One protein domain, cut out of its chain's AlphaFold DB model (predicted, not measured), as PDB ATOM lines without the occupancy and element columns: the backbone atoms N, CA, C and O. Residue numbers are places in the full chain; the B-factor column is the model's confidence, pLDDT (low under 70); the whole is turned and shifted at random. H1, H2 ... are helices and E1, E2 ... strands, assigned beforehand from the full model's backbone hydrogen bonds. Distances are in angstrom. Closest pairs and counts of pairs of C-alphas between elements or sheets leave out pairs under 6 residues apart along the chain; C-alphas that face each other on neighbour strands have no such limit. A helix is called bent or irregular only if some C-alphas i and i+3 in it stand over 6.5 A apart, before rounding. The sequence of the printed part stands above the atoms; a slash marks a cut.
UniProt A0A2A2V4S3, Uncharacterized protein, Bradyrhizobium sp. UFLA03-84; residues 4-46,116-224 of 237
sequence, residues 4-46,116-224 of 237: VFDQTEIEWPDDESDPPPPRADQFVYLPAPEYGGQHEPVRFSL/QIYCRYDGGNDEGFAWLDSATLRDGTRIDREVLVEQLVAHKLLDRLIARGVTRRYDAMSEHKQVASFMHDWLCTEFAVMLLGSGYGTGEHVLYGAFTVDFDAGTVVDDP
ATOM      1  N   VAL A   4     100.179 101.300 160.694       87.44
ATOM      2  CA  VAL A   4      98.931 101.781 161.294       87.44
ATOM      3  C   VAL A   4      97.967 102.242 160.211       87.44
ATOM      4  O   VAL A   4      98.360 102.902 159.250       87.44
ATOM      5  N   PHE A   5      96.700 101.900 160.399       87.12
ATOM      6  CA  PHE A   5      95.574 102.411 159.643       87.12
ATOM      7  C   PHE A   5      94.614 103.117 160.605       87.12
ATOM      8  O   PHE A   5      94.131 102.514 161.567       87.12
ATOM      9  N   ASP A   6      94.392 104.404 160.357       86.50
ATOM     10  CA  ASP A   6      93.507 105.262 161.140       86.50
ATOM     11  C   ASP A   6      92.043 104.991 160.766       86.50
ATOM     12  O   ASP A   6      91.673 105.053 159.593       86.50
ATOM     13  N   GLN A   7      91.220 104.655 161.763       84.00
ATOM     14  CA  GLN A   7      89.797 104.381 161.575       84.00
ATOM     15  C   GLN A   7      88.891 105.560 161.939       84.00
ATOM     16  O   GLN A   7      87.675 105.443 161.796       84.00
ATOM     17  N   THR A   8      89.439 106.693 162.385       82.06
ATOM     18  CA  THR A   8      88.651 107.856 162.827       82.06
ATOM     19  C   THR A   8      87.783 108.457 161.724       82.06
ATOM     20  O   THR A   8      86.716 109.001 162.007       82.06
ATOM     21  N   GLU A   9      88.209 108.327 160.467       77.94
ATOM     22  CA  GLU A   9      87.493 108.846 159.296       77.94
ATOM     23  C   GLU A   9      86.573 107.807 158.629       77.94
ATOM     24  O   GLU A   9      85.952 108.100 157.606       77.94
ATOM     25  N   ILE A  10      86.466 106.590 159.178       80.06
ATOM     26  CA  ILE A  10      85.620 105.543 158.597       80.06
ATOM     27  C   ILE A  10      84.178 105.741 159.048       80.06
ATOM     28  O   ILE A  10      83.836 105.569 160.220       80.06
ATOM     29  N   GLU A  11      83.312 106.055 158.088       76.38
ATOM     30  CA  GLU A  11      81.870 106.003 158.299       76.38
ATOM     31  C   GLU A  11      81.431 104.547 158.481       76.38
ATOM     32  O   GLU A  11      81.637 103.696 157.611       76.38
ATOM     33  N   TRP A  12      80.829 104.266 159.636       77.31
ATOM     34  CA  TRP A  12      80.206 102.975 159.891       77.31
ATOM     35  C   TRP A  12      78.968 102.825 159.002       77.31
ATOM     36  O   TRP A  12      78.156 103.751 158.945       77.31
ATOM     37  N   PRO A  13      78.808 101.680 158.321       78.25
ATOM     38  CA  PRO A  13      77.608 101.389 157.554       78.25
ATOM     39  C   PRO A  13      76.325 101.566 158.380       78.25
ATOM     40  O   PRO A  13      76.227 101.102 159.518       78.25
ATOM     41  N   ASP A  14      75.306 102.188 157.777       80.75
ATOM     42  CA  ASP A  14      73.984 102.392 158.397       80.75
ATOM     43  C   ASP A  14      73.271 101.071 158.757       80.75
ATOM     44  O   ASP A  14      72.292 101.068 159.504       80.75
ATOM     45  N   ASP A  15      73.728  99.947 158.198       81.44
ATOM     46  CA  ASP A  15      73.182  98.607 158.411       81.44
ATOM     47  C   ASP A  15      73.875  97.823 159.541       81.44
ATOM     48  O   ASP A  15      73.652  96.618 159.666       81.44
ATOM     49  N   GLU A  16      74.682  98.503 160.366       73.38
ATOM     50  CA  GLU A  16      75.468  97.927 161.470       73.38
ATOM     51  C   GLU A  16      76.481  96.854 161.021       73.38
ATOM     52  O   GLU A  16      76.998  96.103 161.851       73.38
ATOM     53  N   SER A  17      76.776  96.760 159.720       79.62
ATOM     54  CA  SER A  17      77.843  95.887 159.229       79.62
ATOM     55  C   SER A  17      79.226  96.460 159.543       79.62
ATOM     56  O   SER A  17      79.412  97.672 159.665       79.62
ATOM     57  N   ASP A  18      80.216  95.576 159.688       77.19
ATOM     58  CA  ASP A  18      81.599  96.007 159.859       77.19
ATOM     59  C   ASP A  18      82.092  96.704 158.577       77.19
ATOM     60  O   ASP A  18      81.808  96.230 157.466       77.19
ATOM     61  N   PRO A  19      82.858  97.806 158.691       79.06
ATOM     62  CA  PRO A  19      83.487  98.414 157.530       79.06
ATOM     63  C   PRO A  19      84.419  97.404 156.838       79.06
ATOM     64  O   PRO A  19      84.977  96.516 157.491       79.06
ATOM     65  N   PRO A  20      84.626  97.528 155.513       83.38
ATOM     66  CA  PRO A  20      85.512  96.624 154.797       83.38
ATOM     67  C   PRO A  20      86.927  96.670 155.396       83.38
ATOM     68  O   PRO A  20      87.389  97.742 155.799       83.38
ATOM     69  N   PRO A  21      87.638  95.529 155.431       84.25
ATOM     70  CA  PRO A  21      88.983  95.489 155.976       84.25
ATOM     71  C   PRO A  21      89.919  96.412 155.181       84.25
ATOM     72  O   PRO A  21      89.822  96.471 153.948       84.25
ATOM     73  N   PRO A  22      90.849  97.110 155.855       85.62
ATOM     74  CA  PRO A  22      91.812  97.962 155.175       85.62
ATOM     75  C   PRO A  22      92.724  97.148 154.258       85.62
ATOM     76  O   PRO A  22      93.056  95.991 154.530       85.62
ATOM     77  N   ARG A  23      93.165  97.770 153.169       86.06
ATOM     78  CA  ARG A  23      94.172  97.213 152.264       86.06
ATOM     79  C   ARG A  23      95.571  97.503 152.783       86.06
ATOM     80  O   ARG A  23      95.806  98.544 153.392       86.06
ATOM     81  N   ALA A  24      96.525  96.634 152.459       85.06
ATOM     82  CA  ALA A  24      97.921  96.806 152.870       85.06
ATOM     83  C   ALA A  24      98.533  98.158 152.438       85.06
ATOM     84  O   ALA A  24      99.341  98.722 153.168       85.06
ATOM     85  N   ASP A  25      98.123  98.703 151.287       86.12
ATOM     86  CA  ASP A  25      98.617  99.986 150.765       86.12
ATOM     87  C   ASP A  25      98.079 101.224 151.507       86.12
ATOM     88  O   ASP A  25      98.560 102.330 151.268       86.12
ATOM     89  N   GLN A  26      97.101 101.049 152.403       87.81
ATOM     90  CA  GLN A  26      96.528 102.118 153.227       87.81
ATOM     91  C   GLN A  26      97.233 102.271 154.577       87.81
ATOM     92  O   GLN A  26      96.988 103.251 155.281       87.81
ATOM     93  N   PHE A  27      98.090 101.323 154.953       89.44
ATOM     94  CA  PHE A  27      98.820 101.401 156.206       89.44
ATOM     95  C   PHE A  27     100.065 102.274 156.068       89.44
ATOM     96  O   PHE A  27     100.832 102.162 155.111       89.44
ATOM     97  N   VAL A  28     100.304 103.101 157.080       89.00
ATOM     98  CA  VAL A  28     101.494 103.943 157.179       89.00
ATOM     99  C   VAL A  28     102.369 103.424 158.308       89.00
ATOM    100  O   VAL A  28     101.891 103.165 159.410       89.00
ATOM    101  N   TYR A  29     103.664 103.268 158.045       85.81
ATOM    102  CA  TYR A  29     104.622 102.966 159.101       85.81
ATOM    103  C   TYR A  29     104.819 104.204 159.977       85.81
ATOM    104  O   TYR A  29     105.357 105.209 159.508       85.81
ATOM    105  N   LEU A  30     104.393 104.129 161.238       81.75
ATOM    106  CA  LEU A  30     104.534 105.233 162.185       81.75
ATOM    107  C   LEU A  30     105.720 104.970 163.115       81.75
ATOM    108  O   LEU A  30     105.637 104.069 163.952       81.75
ATOM    109  N   PRO A  31     106.830 105.725 163.008       67.88
ATOM    110  CA  PRO A  31     107.987 105.535 163.872       67.88
ATOM    111  C   PRO A  31     107.675 105.881 165.339       67.88
ATOM    112  O   PRO A  31     106.726 106.594 165.660       67.88
ATOM    113  N   ALA A  32     108.516 105.386 166.255       61.06
ATOM    114  CA  ALA A  32     108.358 105.430 167.720       61.06
ATOM    115  C   ALA A  32     107.850 106.736 168.323       61.06
ATOM    116  O   ALA A  32     106.933 106.684 169.144       61.06
ATOM    117  N   PRO A  33     108.353 107.897 167.890       56.84
ATOM    118  CA  PRO A  33     107.995 109.172 168.504       56.84
ATOM    119  C   PRO A  33     106.545 109.558 168.245       56.84
ATOM    120  O   PRO A  33     105.960 110.298 169.029       56.84
ATOM    121  N   GLU A  34     105.982 109.068 167.143       61.19
ATOM    122  CA  GLU A  34     104.671 109.472 166.645       61.19
ATOM    123  C   GLU A  34     103.555 108.572 167.190       61.19
ATOM    124  O   GLU A  34     102.421 109.019 167.308       61.19
ATOM    125  N   TYR A  35     103.886 107.343 167.604       63.34
ATOM    126  CA  TYR A  35     102.924 106.361 168.127       63.34
ATOM    127  C   TYR A  35     103.183 105.956 169.596       63.34
ATOM    128  O   TYR A  35     102.590 105.009 170.107       63.34
ATOM    129  N   GLY A  36     104.077 106.664 170.301       61.41
ATOM    130  CA  GLY A  36     104.331 106.481 171.741       61.41
ATOM    131  C   GLY A  36     105.333 105.376 172.118       61.41
ATOM    132  O   GLY A  36     105.442 105.029 173.295       61.41
ATOM    133  N   GLY A  37     106.068 104.831 171.145       60.22
ATOM    134  CA  GLY A  37     107.096 103.805 171.344       60.22
ATOM    135  C   GLY A  37     108.476 104.366 171.722       60.22
ATOM    136  O   GLY A  37     108.746 105.563 171.615       60.22
ATOM    137  N   GLN A  38     109.391 103.484 172.133       63.41
ATOM    138  CA  GLN A  38     110.790 103.842 172.414       63.41
ATOM    139  C   GLN A  38     111.608 103.989 171.117       63.41
ATOM    140  O   GLN A  38     111.487 103.176 170.205       63.41
ATOM    141  N   HIS A  39     112.470 105.011 171.047       59.09
ATOM    142  CA  HIS A  39     113.369 105.261 169.905       59.09
ATOM    143  C   HIS A  39     114.485 104.217 169.748       59.09
ATOM    144  O   HIS A  39     114.980 103.997 168.644       59.09
ATOM    145  N   GLU A  40     114.933 103.641 170.860       74.12
ATOM    146  CA  GLU A  40     116.069 102.723 170.917       74.12
ATOM    147  C   GLU A  40     115.589 101.275 171.075       74.12
ATOM    148  O   GLU A  40     114.490 101.058 171.594       74.12
ATOM    149  N   PRO A  41     116.412 100.277 170.684       82.00
ATOM    150  CA  PRO A  41     116.173  98.881 171.030       82.00
ATOM    151  C   PRO A  41     115.752  98.742 172.490       82.00
ATOM    152  O   PRO A  41     116.489  99.136 173.402       82.00
ATOM    153  N   VAL A  42     114.571  98.170 172.719       90.75
ATOM    154  CA  VAL A  42     114.065  98.011 174.078       90.75
ATOM    155  C   VAL A  42     114.885  96.934 174.757       90.75
ATOM    156  O   VAL A  42     114.933  95.795 174.302       90.75
ATOM    157  N   ARG A  43     115.549  97.289 175.854       93.44
ATOM    158  CA  ARG A  43     116.358  96.340 176.616       93.44
ATOM    159  C   ARG A  43     115.502  95.607 177.635       93.44
ATOM    160  O   ARG A  43     114.698  96.226 178.332       93.44
ATOM    161  N   PHE A  44     115.722  94.308 177.765       94.06
ATOM    162  CA  PHE A  44     115.190  93.517 178.868       94.06
ATOM    163  C   PHE A  44     116.325  93.004 179.754       94.06
ATOM    164  O   PHE A  44     117.466  92.860 179.323       94.06
ATOM    165  N   SER A  45     116.000  92.747 181.018       93.31
ATOM    166  CA  SER A  45     116.911  92.112 181.969       93.31
ATOM    167  C   SER A  45     116.302  90.796 182.453       93.31
ATOM    168  O   SER A  45     115.093  90.582 182.365       93.31
ATOM    169  N   LEU A  46     117.158  89.903 182.941       94.69
ATOM    170  CA  LEU A  46     116.766  88.664 183.610       94.69
ATOM    171  C   LEU A  46     116.856  88.787 185.140       94.69
ATOM    172  O   LEU A  46     116.496  87.849 185.852       94.69
ATOM    173  N   GLN A 116     117.691  84.082 168.640       98.19
ATOM    174  CA  GLN A 116     116.670  85.078 168.344       98.19
ATOM    175  C   GLN A 116     115.307  84.419 168.157       98.19
ATOM    176  O   GLN A 116     115.227  83.289 167.674       98.19
ATOM    177  N   ILE A 117     114.240  85.143 168.483       98.38
ATOM    178  CA  ILE A 117     112.891  84.843 167.990       98.38
ATOM    179  C   ILE A 117     112.383  85.999 167.142       98.38
ATOM    180  O   ILE A 117     112.675  87.161 167.427       98.38
ATOM    181  N   TYR A 118     111.621  85.656 166.112       98.06
ATOM    182  CA  TYR A 118     110.877  86.597 165.294       98.06
ATOM    183  C   TYR A 118     109.396  86.464 165.642       98.06
ATOM    184  O   TYR A 118     108.819  85.369 165.598       98.06
ATOM    185  N   CYS A 119     108.800  87.582 166.032       97.62
ATOM    186  CA  CYS A 119     107.429  87.673 166.490       97.62
ATOM    187  C   CYS A 119     106.654  88.613 165.579       97.62
ATOM    188  O   CYS A 119     107.188  89.603 165.086       97.62
ATOM    189  N   ARG A 120     105.376  88.320 165.398       96.62
ATOM    190  CA  ARG A 120     104.422  89.178 164.703       96.62
ATOM    191  C   ARG A 120     103.443  89.746 165.704       96.62
ATOM    192  O   ARG A 120     103.272  89.183 166.783       96.62
ATOM    193  N   TYR A 121     102.814  90.850 165.349       95.25
ATOM    194  CA  TYR A 121     101.738  91.413 166.138       95.25
ATOM    195  C   TYR A 121     100.689  92.053 165.246       95.25
ATOM    196  O   TYR A 121     100.988  92.552 164.161       95.25
ATOM    197  N   ASP A 122      99.461  92.042 165.735       93.50
ATOM    198  CA  ASP A 122      98.358  92.812 165.195       93.50
ATOM    199  C   ASP A 122      97.490  93.352 166.327       93.50
ATOM    200  O   ASP A 122      97.654  93.006 167.496       93.50
ATOM    201  N   GLY A 123      96.604  94.279 166.000       90.19
ATOM    202  CA  GLY A 123      95.707  94.840 166.991       90.19
ATOM    203  C   GLY A 123      94.794  95.892 166.409       90.19
ATOM    204  O   GLY A 123      94.932  96.305 165.259       90.19
ATOM    205  N   GLY A 124      93.846  96.310 167.225       85.31
ATOM    206  CA  GLY A 124      92.985  97.450 166.965       85.31
ATOM    207  C   GLY A 124      91.729  97.371 167.809       85.31
ATOM    208  O   GLY A 124      91.390  96.292 168.294       85.31
ATOM    209  N   ASN A 125      91.031  98.493 167.956       80.31
ATOM    210  CA  ASN A 125      89.843  98.631 168.794       80.31
ATOM    211  C   ASN A 125      90.109  98.338 170.280       80.31
ATOM    212  O   ASN A 125      90.425  99.247 171.048       80.31
ATOM    213  N   ASP A 126      89.953  97.089 170.707       82.06
ATOM    214  CA  ASP A 126      89.889  96.682 172.109       82.06
ATOM    215  C   ASP A 126      91.104  95.885 172.597       82.06
ATOM    216  O   ASP A 126      91.334  95.840 173.808       82.06
ATOM    217  N   GLU A 127      91.905  95.299 171.699       86.00
ATOM    218  CA  GLU A 127      93.022  94.433 172.085       86.00
ATOM    219  C   GLU A 127      94.140  94.350 171.023       86.00
ATOM    220  O   GLU A 127      93.921  94.486 169.814       86.00
ATOM    221  N   GLY A 128      95.365  94.109 171.499       89.94
ATOM    222  CA  GLY A 128      96.534  93.774 170.694       89.94
ATOM    223  C   GLY A 128      97.033  92.364 170.996       89.94
ATOM    224  O   GLY A 128      97.048  91.928 172.148       89.94
ATOM    225  N   PHE A 129      97.486  91.669 169.959       92.88
ATOM    226  CA  PHE A 129      97.990  90.306 170.033       92.88
ATOM    227  C   PHE A 129      99.386  90.231 169.437       92.88
ATOM    228  O   PHE A 129      99.690  90.876 168.435       92.88
ATOM    229  N   ALA A 130     100.229  89.380 170.013       95.75
ATOM    230  CA  ALA A 130     101.527  89.065 169.448       95.75
ATOM    231  C   ALA A 130     101.758  87.564 169.453       95.75
ATOM    232  O   ALA A 130     101.308  86.862 170.361       95.75
ATOM    233  N   TRP A 131     102.464  87.079 168.433       96.81
ATOM    234  CA  TRP A 131     102.723  85.664 168.286       96.81
ATOM    235  C   TRP A 131     104.073  85.294 167.697       96.81
ATOM    236  O   TRP A 131     104.658  86.022 166.898       96.81
ATOM    237  N   LEU A 132     104.562  84.117 168.092       97.19
ATOM    238  CA  LEU A 132     105.796  83.546 167.561       97.19
ATOM    239  C   LEU A 132     105.598  83.117 166.105       97.19
ATOM    240  O   LEU A 132     104.721  82.294 165.826       97.19
ATOM    241  N   ASP A 133     106.454  83.621 165.220       96.38
ATOM    242  CA  ASP A 133     106.576  83.171 163.832       96.38
ATOM    243  C   ASP A 133     107.682  82.116 163.708       96.38
ATOM    244  O   ASP A 133     107.455  81.027 163.187       96.38
ATOM    245  N   SER A 134     108.874  82.407 164.237       97.31
ATOM    246  CA  SER A 134     110.026  81.503 164.131       97.31
ATOM    247  C   SER A 134     111.118  81.804 165.153       97.31
ATOM    248  O   SER A 134     111.124  82.848 165.807       97.31
ATOM    249  N   ALA A 135     112.069  80.878 165.273       98.38
ATOM    250  CA  ALA A 135     113.277  81.044 166.063       98.38
ATOM    251  C   ALA A 135     114.525  80.805 165.209       98.38
ATOM    252  O   ALA A 135     114.546  79.921 164.355       98.38
ATOM    253  N   THR A 136     115.579  81.569 165.473       98.62
ATOM    254  CA  THR A 136     116.897  81.398 164.860       98.62
ATOM    255  C   THR A 136     117.865  80.888 165.918       98.62
ATOM    256  O   THR A 136     118.047  81.509 166.970       98.62
ATOM    257  N   LEU A 137     118.490  79.750 165.643       98.50
ATOM    258  CA  LEU A 137     119.512  79.142 166.484       98.50
ATOM    259  C   LEU A 137     120.875  79.827 166.287       98.50
ATOM    260  O   LEU A 137     121.101  80.570 165.331       98.50
ATOM    261  N   ARG A 138     121.818  79.577 167.198       97.75
ATOM    262  CA  ARG A 138     123.177  80.153 167.165       97.75
ATOM    263  C   ARG A 138     123.998  79.765 165.937       97.75
ATOM    264  O   ARG A 138     124.888  80.518 165.554       97.75
ATOM    265  N   ASP A 139     123.702  78.623 165.326       97.06
ATOM    266  CA  ASP A 139     124.319  78.176 164.073       97.06
ATOM    267  C   ASP A 139     123.689  78.824 162.821       97.06
ATOM    268  O   ASP A 139     124.141  78.575 161.706       97.06
ATOM    269  N   GLY A 140     122.672  79.676 163.001       97.38
ATOM    270  CA  GLY A 140     121.927  80.335 161.930       97.38
ATOM    271  C   GLY A 140     120.729  79.536 161.416       97.38
ATOM    272  O   GLY A 140     119.998  80.039 160.563       97.38
ATOM    273  N   THR A 141     120.489  78.326 161.926       98.19
ATOM    274  CA  THR A 141     119.327  77.517 161.548       98.19
ATOM    275  C   THR A 141     118.042  78.200 162.005       98.19
ATOM    276  O   THR A 141     117.881  78.512 163.185       98.19
ATOM    277  N   ARG A 142     117.097  78.401 161.080       98.19
ATOM    278  CA  ARG A 142     115.738  78.855 161.401       98.19
ATOM    279  C   ARG A 142     114.842  77.641 161.626       98.19
ATOM    280  O   ARG A 142     114.782  76.761 160.770       98.19
ATOM    281  N   ILE A 143     114.147  77.616 162.755       98.19
ATOM    282  CA  ILE A 143     113.140  76.608 163.093       98.19
ATOM    283  C   ILE A 143     111.772  77.271 163.245       98.19
ATOM    284  O   ILE A 143     111.665  78.435 163.648       98.19
ATOM    285  N   ASP A 144     110.729  76.530 162.888       96.50
ATOM    286  CA  ASP A 144     109.351  76.960 163.085       96.50
ATOM    287  C   ASP A 144     108.899  76.777 164.544       96.50
ATOM    288  O   ASP A 144     109.632  76.303 165.424       96.50
ATOM    289  N   ARG A 145     107.667  77.214 164.804       95.00
ATOM    290  CA  ARG A 145     107.031  77.144 166.117       95.00
ATOM    291  C   ARG A 145     106.896  75.706 166.603       95.00
ATOM    292  O   ARG A 145     107.147  75.447 167.777       95.00
ATOM    293  N   GLU A 146     106.442  74.800 165.748       96.38
ATOM    294  CA  GLU A 146     106.157  73.412 166.095       96.38
ATOM    295  C   GLU A 146     107.424  72.714 166.595       96.38
ATOM    296  O   GLU A 146     107.423  72.160 167.696       96.38
ATOM    297  N   VAL A 147     108.526  72.846 165.852       97.69
ATOM    298  CA  VAL A 147     109.830  72.289 166.227       97.69
ATOM    299  C   VAL A 147     110.330  72.892 167.541       97.69
ATOM    300  O   VAL A 147     110.792  72.161 168.420       97.69
ATOM    301  N   LEU A 148     110.214  74.213 167.725       97.88
ATOM    302  CA  LEU A 148     110.626  74.852 168.978       97.88
ATOM    303  C   LEU A 148     109.806  74.348 170.177       97.88
ATOM    304  O   LEU A 148     110.361  74.085 171.246       97.88
ATOM    305  N   VAL A 149     108.487  74.204 170.018       97.88
ATOM    306  CA  VAL A 149     107.598  73.714 171.081       97.88
ATOM    307  C   VAL A 149     107.964  72.288 171.478       97.88
ATOM    308  O   VAL A 149     108.066  72.012 172.674       97.88
ATOM    309  N   GLU A 150     108.200  71.397 170.514       98.19
ATOM    310  CA  GLU A 150     108.637  70.027 170.799       98.19
ATOM    311  C   GLU A 150     109.931  70.008 171.626       98.19
ATOM    312  O   GLU A 150     110.015  69.318 172.648       98.19
ATOM    313  N   GLN A 151     110.915  70.828 171.247       98.00
ATOM    314  CA  GLN A 151     112.181  70.939 171.974       98.00
ATOM    315  C   GLN A 151     111.994  71.480 173.400       98.00
ATOM    316  O   GLN A 151     112.571  70.948 174.350       98.00
ATOM    317  N   LEU A 152     111.147  72.495 173.589       97.88
ATOM    318  CA  LEU A 152     110.864  73.072 174.908       97.88
ATOM    319  C   LEU A 152     110.104  72.110 175.830       97.88
ATOM    320  O   LEU A 152     110.354  72.093 177.040       97.88
ATOM    321  N   VAL A 153     109.211  71.285 175.278       97.88
ATOM    322  CA  VAL A 153     108.552  70.198 176.020       97.88
ATOM    323  C   VAL A 153     109.579  69.146 176.443       97.88
ATOM    324  O   VAL A 153     109.615  68.754 177.613       97.88
ATOM    325  N   ALA A 154     110.469  68.733 175.536       97.19
ATOM    326  CA  ALA A 154     111.552  67.804 175.863       97.19
ATOM    327  C   ALA A 154     112.474  68.358 176.970       97.19
ATOM    328  O   ALA A 154     112.895  67.614 177.856       97.19
ATOM    329  N   HIS A 155     112.701  69.676 176.981       96.31
ATOM    330  CA  HIS A 155     113.491  70.394 177.990       96.31
ATOM    331  C   HIS A 155     112.725  70.786 179.265       96.31
ATOM    332  O   HIS A 155     113.278  71.470 180.137       96.31
ATOM    333  N   LYS A 156     111.479  70.320 179.422       96.44
ATOM    334  CA  LYS A 156     110.659  70.522 180.627       96.44
ATOM    335  C   LYS A 156     110.414  71.992 180.958       96.44
ATOM    336  O   LYS A 156     110.416  72.375 182.130       96.44
ATOM    337  N   LEU A 157     110.172  72.826 179.941       96.25
ATOM    338  CA  LEU A 157     109.870  74.246 180.151       96.25
ATOM    339  C   LEU A 157     108.710  74.440 181.140       96.25
ATOM    340  O   LEU A 157     108.819  75.260 182.049       96.25
ATOM    341  N   LEU A 158     107.623  73.672 181.003       96.31
ATOM    342  CA  LEU A 158     106.447  73.821 181.865       96.31
ATOM    343  C   LEU A 158     106.786  73.603 183.347       96.31
ATOM    344  O   LEU A 158     106.386  74.407 184.188       96.31
ATOM    345  N   ASP A 159     107.565  72.569 183.673       95.00
ATOM    346  CA  ASP A 159     107.990  72.306 185.052       95.00
ATOM    347  C   ASP A 159     108.823  73.467 185.614       95.00
ATOM    348  O   ASP A 159     108.633  73.868 186.763       95.00
ATOM    349  N   ARG A 160     109.701  74.066 184.798       94.00
ATOM    350  CA  ARG A 160     110.510  75.231 185.194       94.00
ATOM    351  C   ARG A 160     109.649  76.466 185.453       94.00
ATOM    352  O   ARG A 160     109.880  77.171 186.436       94.00
ATOM    353  N   LEU A 161     108.652  76.720 184.601       94.25
ATOM    354  CA  LEU A 161     107.706  77.826 184.776       94.25
ATOM    355  C   LEU A 161     106.891  77.658 186.067       94.25
ATOM    356  O   LEU A 161     106.733  78.619 186.822       94.25
ATOM    357  N   ILE A 162     106.431  76.438 186.360       94.56
ATOM    358  CA  ILE A 162     105.701  76.110 187.595       94.56
ATOM    359  C   ILE A 162     106.602  76.267 188.821       94.56
ATOM    360  O   ILE A 162     106.218  76.928 189.783       94.56
ATOM    361  N   ALA A 163     107.817  75.712 188.790       91.81
ATOM    362  CA  ALA A 163     108.767  75.795 189.900       91.81
ATOM    363  C   ALA A 163     109.141  77.245 190.246       91.81
ATOM    364  O   ALA A 163     109.411  77.566 191.401       91.81
ATOM    365  N   ARG A 164     109.117  78.137 189.249       89.44
ATOM    366  CA  ARG A 164     109.336  79.578 189.421       89.44
ATOM    367  C   ARG A 164     108.057  80.366 189.669       89.44
ATOM    368  O   ARG A 164     108.120  81.592 189.690       89.44
ATOM    369  N   GLY A 165     106.916  79.703 189.853       90.38
ATOM    370  CA  GLY A 165     105.611  80.311 190.118       90.38
ATOM    371  C   GLY A 165     105.143  81.287 189.037       90.38
ATOM    372  O   GLY A 165     104.443  82.240 189.358       90.38
ATOM    373  N   VAL A 166     105.576  81.088 187.787       91.12
ATOM    374  CA  VAL A 166     105.142  81.882 186.623       91.12
ATOM    375  C   VAL A 166     103.774  81.409 186.142       91.12
ATOM    376  O   VAL A 166     102.938  82.206 185.735       91.12
ATOM    377  N   THR A 167     103.537  80.100 186.196       92.38
ATOM    378  CA  THR A 167     102.275  79.486 185.781       92.38
ATOM    379  C   THR A 167     101.940  78.287 186.663       92.38
ATOM    380  O   THR A 167     102.705  77.909 187.553       92.38
ATOM    381  N   ARG A 168     100.790  77.671 186.406       93.06
ATOM    382  CA  ARG A 168     100.365  76.401 186.997       93.06
ATOM    383  C   ARG A 168     100.084  75.387 185.894       93.06
ATOM    384  O   ARG A 168      99.853  75.760 184.750       93.06
ATOM    385  N   ARG A 169     100.064  74.103 186.246       92.88
ATOM    386  CA  ARG A 169      99.620  73.057 185.322       92.88
ATOM    387  C   ARG A 169      98.104  73.130 185.143       92.88
ATOM    388  O   ARG A 169      97.371  73.232 186.125       92.88
ATOM    389  N   TYR A 170      97.654  73.059 183.895       91.75
ATOM    390  CA  TYR A 170      96.238  72.983 183.540       91.75
ATOM    391  C   TYR A 170      95.899  71.577 183.039       91.75
ATOM    392  O   TYR A 170      96.241  71.227 181.913       91.75
ATOM    393  N   ASP A 171      95.204  70.779 183.851       90.69
ATOM    394  CA  ASP A 171      94.926  69.365 183.538       90.69
ATOM    395  C   ASP A 171      94.072  69.172 182.273       90.69
ATOM    396  O   ASP A 171      94.154  68.142 181.608       90.69
ATOM    397  N   ALA A 172      93.287  70.184 181.892       93.19
ATOM    398  CA  ALA A 172      92.478  70.177 180.674       93.19
ATOM    399  C   ALA A 172      93.300  70.328 179.374       93.19
ATOM    400  O   ALA A 172      92.754  70.180 178.280       93.19
ATOM    401  N   MET A 173      94.596  70.647 179.464       92.69
ATOM    402  CA  MET A 173      95.467  70.884 178.312       92.69
ATOM    403  C   MET A 173      96.680  69.957 178.343       92.69
ATOM    404  O   MET A 173      97.371  69.845 179.351       92.69
ATOM    405  N   SER A 174      97.017  69.356 177.201       96.50
ATOM    406  CA  SER A 174      98.302  68.659 177.044       96.50
ATOM    407  C   SER A 174      99.479  69.609 177.297       96.50
ATOM    408  O   SER A 174      99.380  70.790 176.957       96.50
ATOM    409  N   GLU A 175     100.611  69.084 177.766       96.31
ATOM    410  CA  GLU A 175     101.847  69.857 177.969       96.31
ATOM    411  C   GLU A 175     102.262  70.642 176.711       96.31
ATOM    412  O   GLU A 175     102.524  71.836 176.808       96.31
ATOM    413  N   HIS A 176     102.191  70.025 175.525       97.25
ATOM    414  CA  HIS A 176     102.465  70.689 174.242       97.25
ATOM    415  C   HIS A 176     101.600  71.931 174.024       97.25
ATOM    416  O   HIS A 176     102.121  72.989 173.704       97.25
ATOM    417  N   LYS A 177     100.283  71.834 174.245       96.50
ATOM    418  CA  LYS A 177      99.372  72.987 174.133       96.50
ATOM    419  C   LYS A 177      99.682  74.082 175.154       96.50
ATOM    420  O   LYS A 177      99.561  75.254 174.816       96.50
ATOM    421  N   GLN A 178     100.068  73.722 176.380       96.75
ATOM    422  CA  GLN A 178     100.433  74.704 177.408       96.75
ATOM    423  C   GLN A 178     101.731  75.435 177.041       96.75
ATOM    424  O   GLN A 178     101.778  76.659 177.105       96.75
ATOM    425  N   VAL A 179     102.758  74.702 176.599       96.94
ATOM    426  CA  VAL A 179     104.025  75.282 176.126       96.94
ATOM    427  C   VAL A 179     103.810  76.119 174.865       96.94
ATOM    428  O   VAL A 179     104.324  77.230 174.785       96.94
ATOM    429  N   ALA A 180     103.012  75.632 173.913       96.00
ATOM    430  CA  ALA A 180     102.678  76.361 172.698       96.00
ATOM    431  C   ALA A 180     101.956  77.674 173.005       96.00
ATOM    432  O   ALA A 180     102.397  78.706 172.524       96.00
ATOM    433  N   SER A 181     100.903  77.665 173.830       94.31
ATOM    434  CA  SER A 181     100.188  78.899 174.190       94.31
ATOM    435  C   SER A 181     101.072  79.860 174.989       94.31
ATOM    436  O   SER A 181     101.055  81.061 174.744       94.31
ATOM    437  N   PHE A 182     101.927  79.346 175.878       94.88
ATOM    438  CA  PHE A 182     102.891  80.187 176.583       94.88
ATOM    439  C   PHE A 182     103.865  80.888 175.622       94.88
ATOM    440  O   PHE A 182     104.055  82.098 175.706       94.88
ATOM    441  N   MET A 183     104.486  80.133 174.713       94.56
ATOM    442  CA  MET A 183     105.485  80.666 173.786       94.56
ATOM    443  C   MET A 183     104.869  81.556 172.719       94.56
ATOM    444  O   MET A 183     105.419  82.604 172.393       94.56
ATOM    445  N   HIS A 184     103.751  81.109 172.159       90.69
ATOM    446  CA  HIS A 184     103.082  81.787 171.072       90.69
ATOM    447  C   HIS A 184     102.376  83.027 171.593       90.69
ATOM    448  O   HIS A 184     102.636  84.081 171.057       90.69
ATOM    449  N   ASP A 185     101.592  82.956 172.665       88.56
ATOM    450  CA  ASP A 185     100.770  84.095 173.068       88.56
ATOM    451  C   ASP A 185     101.461  84.910 174.173       88.56
ATOM    452  O   ASP A 185     101.785  86.082 173.988       88.56
ATOM    453  N   TRP A 186     101.749  84.300 175.328       92.06
ATOM    454  CA  TRP A 186     102.136  85.056 176.530       92.06
ATOM    455  C   TRP A 186     103.518  85.699 176.427       92.06
ATOM    456  O   TRP A 186     103.661  86.897 176.659       92.06
ATOM    457  N   LEU A 187     104.544  84.924 176.066       95.69
ATOM    458  CA  LEU A 187     105.910  85.442 175.969       95.69
ATOM    459  C   LEU A 187     106.022  86.520 174.880       95.69
ATOM    460  O   LEU A 187     106.641  87.558 175.106       95.69
ATOM    461  N   CYS A 188     105.403  86.292 173.719       96.38
ATOM    462  CA  CYS A 188     105.411  87.261 172.624       96.38
ATOM    463  C   CYS A 188     104.648  88.535 172.997       96.38
ATOM    464  O   CYS A 188     105.129  89.629 172.712       96.38
ATOM    465  N   THR A 189     103.514  88.410 173.694       94.00
ATOM    466  CA  THR A 189     102.748  89.564 174.186       94.00
ATOM    467  C   THR A 189     103.565  90.410 175.153       94.00
ATOM    468  O   THR A 189     103.555  91.631 175.038       94.00
ATOM    469  N   GLU A 190     104.336  89.807 176.061       94.38
ATOM    470  CA  GLU A 190     105.199  90.585 176.959       94.38
ATOM    471  C   GLU A 190     106.257  91.390 176.197       94.38
ATOM    472  O   GLU A 190     106.468  92.566 176.500       94.38
ATOM    473  N   PHE A 191     106.891  90.808 175.176       95.75
ATOM    474  CA  PHE A 191     107.839  91.548 174.342       95.75
ATOM    475  C   PHE A 191     107.162  92.641 173.505       95.75
ATOM    476  O   PHE A 191     107.707  93.740 173.395       95.75
ATOM    477  N   ALA A 192     105.959  92.389 172.987       94.00
ATOM    478  CA  ALA A 192     105.173  93.399 172.286       94.00
ATOM    479  C   ALA A 192     104.795  94.563 173.212       94.00
ATOM    480  O   ALA A 192     104.995  95.716 172.848       94.00
ATOM    481  N   VAL A 193     104.357  94.289 174.446       91.06
ATOM    482  CA  VAL A 193     104.076  95.317 175.465       91.06
ATOM    483  C   VAL A 193     105.329  96.116 175.817       91.06
ATOM    484  O   VAL A 193     105.248  97.324 176.033       91.06
ATOM    485  N   MET A 194     106.497  95.473 175.888       90.75
ATOM    486  CA  MET A 194     107.761  96.179 176.104       90.75
ATOM    487  C   MET A 194     108.091  97.132 174.952       90.75
ATOM    488  O   MET A 194     108.570  98.237 175.200       90.75
ATOM    489  N   LEU A 195     107.831  96.710 173.714       90.50
ATOM    490  CA  LEU A 195     108.126  97.476 172.507       90.50
ATOM    491  C   LEU A 195     107.120  98.611 172.250       90.50
ATOM    492  O   LEU A 195     107.514  99.715 171.885       90.50
ATOM    493  N   LEU A 196     105.830  98.326 172.427       87.94
ATOM    494  CA  LEU A 196     104.705  99.146 171.966       87.94
ATOM    495  C   LEU A 196     103.904  99.785 173.112       87.94
ATOM    496  O   LEU A 196     103.048 100.630 172.872       87.94
ATOM    497  N   GLY A 197     104.169  99.395 174.360       87.19
ATOM    498  CA  GLY A 197     103.427  99.845 175.537       87.19
ATOM    499  C   GLY A 197     102.215  98.966 175.873       87.19
ATOM    500  O   GLY A 197     101.732  98.173 175.070       87.19
ATOM    501  N   SER A 198     101.693  99.108 177.095       82.06
ATOM    502  CA  SER A 198     100.618  98.254 177.639       82.06
ATOM    503  C   SER A 198      99.235  98.469 177.017       82.06
ATOM    504  O   SER A 198      98.314  97.733 177.349       82.06
ATOM    505  N   GLY A 199      99.077  99.500 176.186       80.38
ATOM    506  CA  GLY A 199      97.841  99.802 175.461       80.38
ATOM    507  C   GLY A 199      97.926  99.505 173.964       80.38
ATOM    508  O   GLY A 199      97.073  99.978 173.217       80.38
ATOM    509  N   TYR A 200      98.962  98.794 173.501       86.12
ATOM    510  CA  TYR A 200      99.091  98.507 172.075       86.12
ATOM    511  C   TYR A 200      97.882  97.707 171.572       86.12
ATOM    512  O   TYR A 200      97.370  96.826 172.259       86.12
ATOM    513  N   GLY A 201      97.405  98.060 170.380       81.56
ATOM    514  CA  GLY A 201      96.204  97.471 169.790       81.56
ATOM    515  C   GLY A 201      94.887  97.987 170.378       81.56
ATOM    516  O   GLY A 201      93.838  97.549 169.930       81.56
ATOM    517  N   THR A 202      94.910  98.933 171.324       83.06
ATOM    518  CA  THR A 202      93.691  99.600 171.818       83.06
ATOM    519  C   THR A 202      93.519 100.986 171.195       83.06
ATOM    520  O   THR A 202      94.501 101.703 170.992       83.06
ATOM    521  N   GLY A 203      92.276 101.378 170.912       82.00
ATOM    522  CA  GLY A 203      91.916 102.673 170.331       82.00
ATOM    523  C   GLY A 203      91.473 102.604 168.866       82.00
ATOM    524  O   GLY A 203      91.201 101.537 168.328       82.00
ATOM    525  N   GLU A 204      91.404 103.772 168.231       81.44
ATOM    526  CA  GLU A 204      90.779 104.007 166.914       81.44
ATOM    527  C   GLU A 204      91.679 103.628 165.722       81.44
ATOM    528  O   GLU A 204      91.554 104.173 164.629       81.44
ATOM    529  N   HIS A 205      92.617 102.704 165.927       83.69
ATOM    530  CA  HIS A 205      93.609 102.336 164.924       83.69
ATOM    531  C   HIS A 205      93.678 100.824 164.762       83.69
ATOM    532  O   HIS A 205      93.690 100.096 165.754       83.69
ATOM    533  N   VAL A 206      93.826 100.359 163.523       88.19
ATOM    534  CA  VAL A 206      94.254  98.985 163.229       88.19
ATOM    535  C   VAL A 206      95.750  98.998 162.997       88.19
ATOM    536  O   VAL A 206      96.276  99.888 162.330       88.19
ATOM    537  N   LEU A 207      96.447  98.005 163.535       90.50
ATOM    538  CA  LEU A 207      97.883  97.896 163.384       90.50
ATOM    539  C   LEU A 207      98.337  96.477 163.077       90.50
ATOM    540  O   LEU A 207      97.712  95.503 163.498       90.50
ATOM    541  N   TYR A 208      99.468  96.388 162.389       93.75
ATOM    542  CA  TYR A 208     100.247  95.165 162.260       93.75
ATOM    543  C   TYR A 208     101.743  95.476 162.305       93.75
ATOM    544  O   TYR A 208     102.178  96.611 162.096       93.75
ATOM    545  N   GLY A 209     102.549  94.452 162.554       94.38
ATOM    546  CA  GLY A 209     103.991  94.542 162.406       94.38
ATOM    547  C   GLY A 209     104.698  93.281 162.868       94.38
ATOM    548  O   GLY A 209     104.090  92.232 163.104       94.38
ATOM    549  N   ALA A 210     106.014  93.390 162.993       96.38
ATOM    550  CA  ALA A 210     106.845  92.329 163.523       96.38
ATOM    551  C   ALA A 210     108.031  92.894 164.301       96.38
ATOM    552  O   ALA A 210     108.379  94.066 164.177       96.38
ATOM    553  N   PHE A 211     108.639  92.062 165.136       96.31
ATOM    554  CA  PHE A 211     109.836  92.410 165.885       96.31
ATOM    555  C   PHE A 211     110.720  91.188 166.098       96.31
ATOM    556  O   PHE A 211     110.268  90.042 166.123       96.31
ATOM    557  N   THR A 212     112.004  91.450 166.295       97.69
ATOM    558  CA  THR A 212     112.998  90.459 166.690       97.69
ATOM    559  C   THR A 212     113.349  90.644 168.157       97.69
ATOM    560  O   THR A 212     113.575  91.763 168.620       97.69
ATOM    561  N   VAL A 213     113.450  89.536 168.883       98.12
ATOM    562  CA  VAL A 213     114.048  89.498 170.218       98.12
ATOM    563  C   VAL A 213     115.406  88.826 170.103       98.12
ATOM    564  O   VAL A 213     115.484  87.676 169.681       98.12
ATOM    565  N   ASP A 214     116.468  89.533 170.479       97.75
ATOM    566  CA  ASP A 214     117.831  89.007 170.540       97.75
ATOM    567  C   ASP A 214     118.193  88.677 171.990       97.75
ATOM    568  O   ASP A 214     118.277  89.565 172.845       97.75
ATOM    569  N   PHE A 215     118.378  87.385 172.271       97.06
ATOM    570  CA  PHE A 215     118.655  86.891 173.618       97.06
ATOM    571  C   PHE A 215     120.104  87.090 174.052       97.06
ATOM    572  O   PHE A 215     120.355  87.168 175.253       97.06
ATOM    573  N   ASP A 216     121.045  87.203 173.111       94.19
ATOM    574  CA  ASP A 216     122.445  87.480 173.438       94.19
ATOM    575  C   ASP A 216     122.632  88.981 173.737       94.19
ATOM    576  O   ASP A 216     123.363  89.346 174.660       94.19
ATOM    577  N   ALA A 217     121.945  89.860 172.997       95.06
ATOM    578  CA  ALA A 217     121.981  91.310 173.212       95.06
ATOM    579  C   ALA A 217     121.013  91.801 174.305       95.06
ATOM    580  O   ALA A 217     121.174  92.914 174.813       95.06
ATOM    581  N   GLY A 218     120.008  90.999 174.668       96.31
ATOM    582  CA  GLY A 218     118.978  91.390 175.628       96.31
ATOM    583  C   GLY A 218     118.066  92.496 175.092       96.31
ATOM    584  O   GLY A 218     117.707  93.410 175.836       96.31
ATOM    585  N   THR A 219     117.734  92.459 173.798       96.50
ATOM    586  CA  THR A 219     117.010  93.545 173.116       96.50
ATOM    587  C   THR A 219     115.795  93.075 172.331       96.50
ATOM    588  O   THR A 219     115.823  92.005 171.732       96.50
ATOM    589  N   VAL A 220     114.772  93.923 172.266       96.00
ATOM    590  CA  VAL A 220     113.617  93.817 171.371       96.00
ATOM    591  C   VAL A 220     113.707  94.946 170.350       96.00
ATOM    592  O   VAL A 220     113.836  96.115 170.723       96.00
ATOM    593  N   VAL A 221     113.671  94.596 169.068       93.62
ATOM    594  CA  VAL A 221     113.822  95.534 167.952       93.62
ATOM    595  C   VAL A 221     112.709  95.299 166.956       93.62
ATOM    596  O   VAL A 221     112.481  94.175 166.523       93.62
ATOM    597  N   ASP A 222     112.022  96.368 166.592       92.81
ATOM    598  CA  ASP A 222     110.982  96.324 165.578       92.81
ATOM    599  C   ASP A 222     111.523  96.063 164.164       92.81
ATOM    600  O   ASP A 222     112.649  96.448 163.850       92.81
ATOM    601  N   ASP A 223     110.699  95.456 163.309       93.25
ATOM    602  CA  ASP A 223     110.990  95.252 161.893       93.25
ATOM    603  C   ASP A 223     110.216  96.249 160.999       93.25
ATOM    604  O   ASP A 223     109.017  96.062 160.764       93.25
ATOM    605  N   PRO A 224     110.880  97.281 160.438       90.31
ATOM    606  CA  PRO A 224     110.248  98.230 159.517       90.31
ATOM    607  C   PRO A 224     109.897  97.625 158.149       90.31
ATOM    608  O   PRO A 224     109.215  98.266 157.353       90.31
TER     609      PRO A 224
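This is residues 4 to 46 and 116 to 224 of the 237 residues of an uncharacterized protein of Bradyrhizobium sp. UFLA03-84 (UniProt A0A2A2V4S3). A twisted antiparallel sheet, built on E4 and the folded-back strand E2, curls round the helix arm H4b. At one end of the long axis H2 and H3 pack on the other arm, H4a; at the opposite end a loop sticks out with residues 13 to 18. The printed part has 152 residues, with four named helices and five named strands in the order E1 H1 E2 E3 H2 H3 H4 E4 E5, and its class is mixed, helices and strands. The sheet is branched at E4. The whole is only just compact, close to loose, with a radius of gyration of the C-alphas of 17.8 A and spans of 53 by 38 by 28 A.

Find C-alpha 4 at (98.931, 101.781, 161.294), where E1, residues 4 to 6, begins. Residues 7 to 31 hold no named element and lead to H1, residues 32 to 35. After the cut, E2 covers residues 116 to 137; it bends by 176 degrees at residue 130, and its first and last C-alphas are 6.8 A apart. Next come E3, residues 142 to 144, H2, residues 145 to 154, 14.2 A long, and H3, residues 157 to 163, 9.9 A long. H4, residues 175 to 196, was assigned as one helix by its hydrogen bonds but is bent, with C-alphas 184 and 187 6.7 A apart; its arms are H4a, residues 175 to 184, 13.8 A, and H4b, residues 187 to 196, 14.3 A. E4, residues 202 to 214, is 26.4 A long and bends by 122 degrees at residue 205. E5, residues 219 to 222, ends at C-alpha 222 at (110.982, 96.324, 165.578).

Look first at E4: E1 and E5 lie on one side of it, E2 on the other, each antiparallel to it. N 119 and O 211 are 2.9 A apart for E2, N 5 and O 206 2.8 A for E1, and N 212 and O 221 2.8 A in the hairpin of E4 and E5. E2 and E3 form another hairpin, with N 143 and O 135 2.8 A apart. H4b is on the sheet; its closest C-alphas to E2 are Thr 189 and Ala 130, 4.9 A. The arms stand at a shallow tilt of 10 degrees. H2 touches H4a at Val 149 and Ala 180, their closest C-alphas, 5.8 A apart, with a steep tilt of 50 degrees, opposite ways. H3 touches H4a about perpendicular, at 87 degrees, the C-alphas of Leu 158 and Val 179 being closest at 6.4 A. H1 touches no helix and is not on the sheet. In H2, H3, H4a and H4b every O i to N i+4 pair is within hydrogen-bond range; H1 is too short for one.

The C-alphas of Asp 14 and Asp 139, 56.1 A, are the two farthest apart. Residues 47 to 115 are not printed, and C-alphas 46 and 116 are 15.7 A apart across the cut. The links E1 to H1 and H3 to H4 are long. Confidence is low, under 70, at residues 31 to 39 of this model.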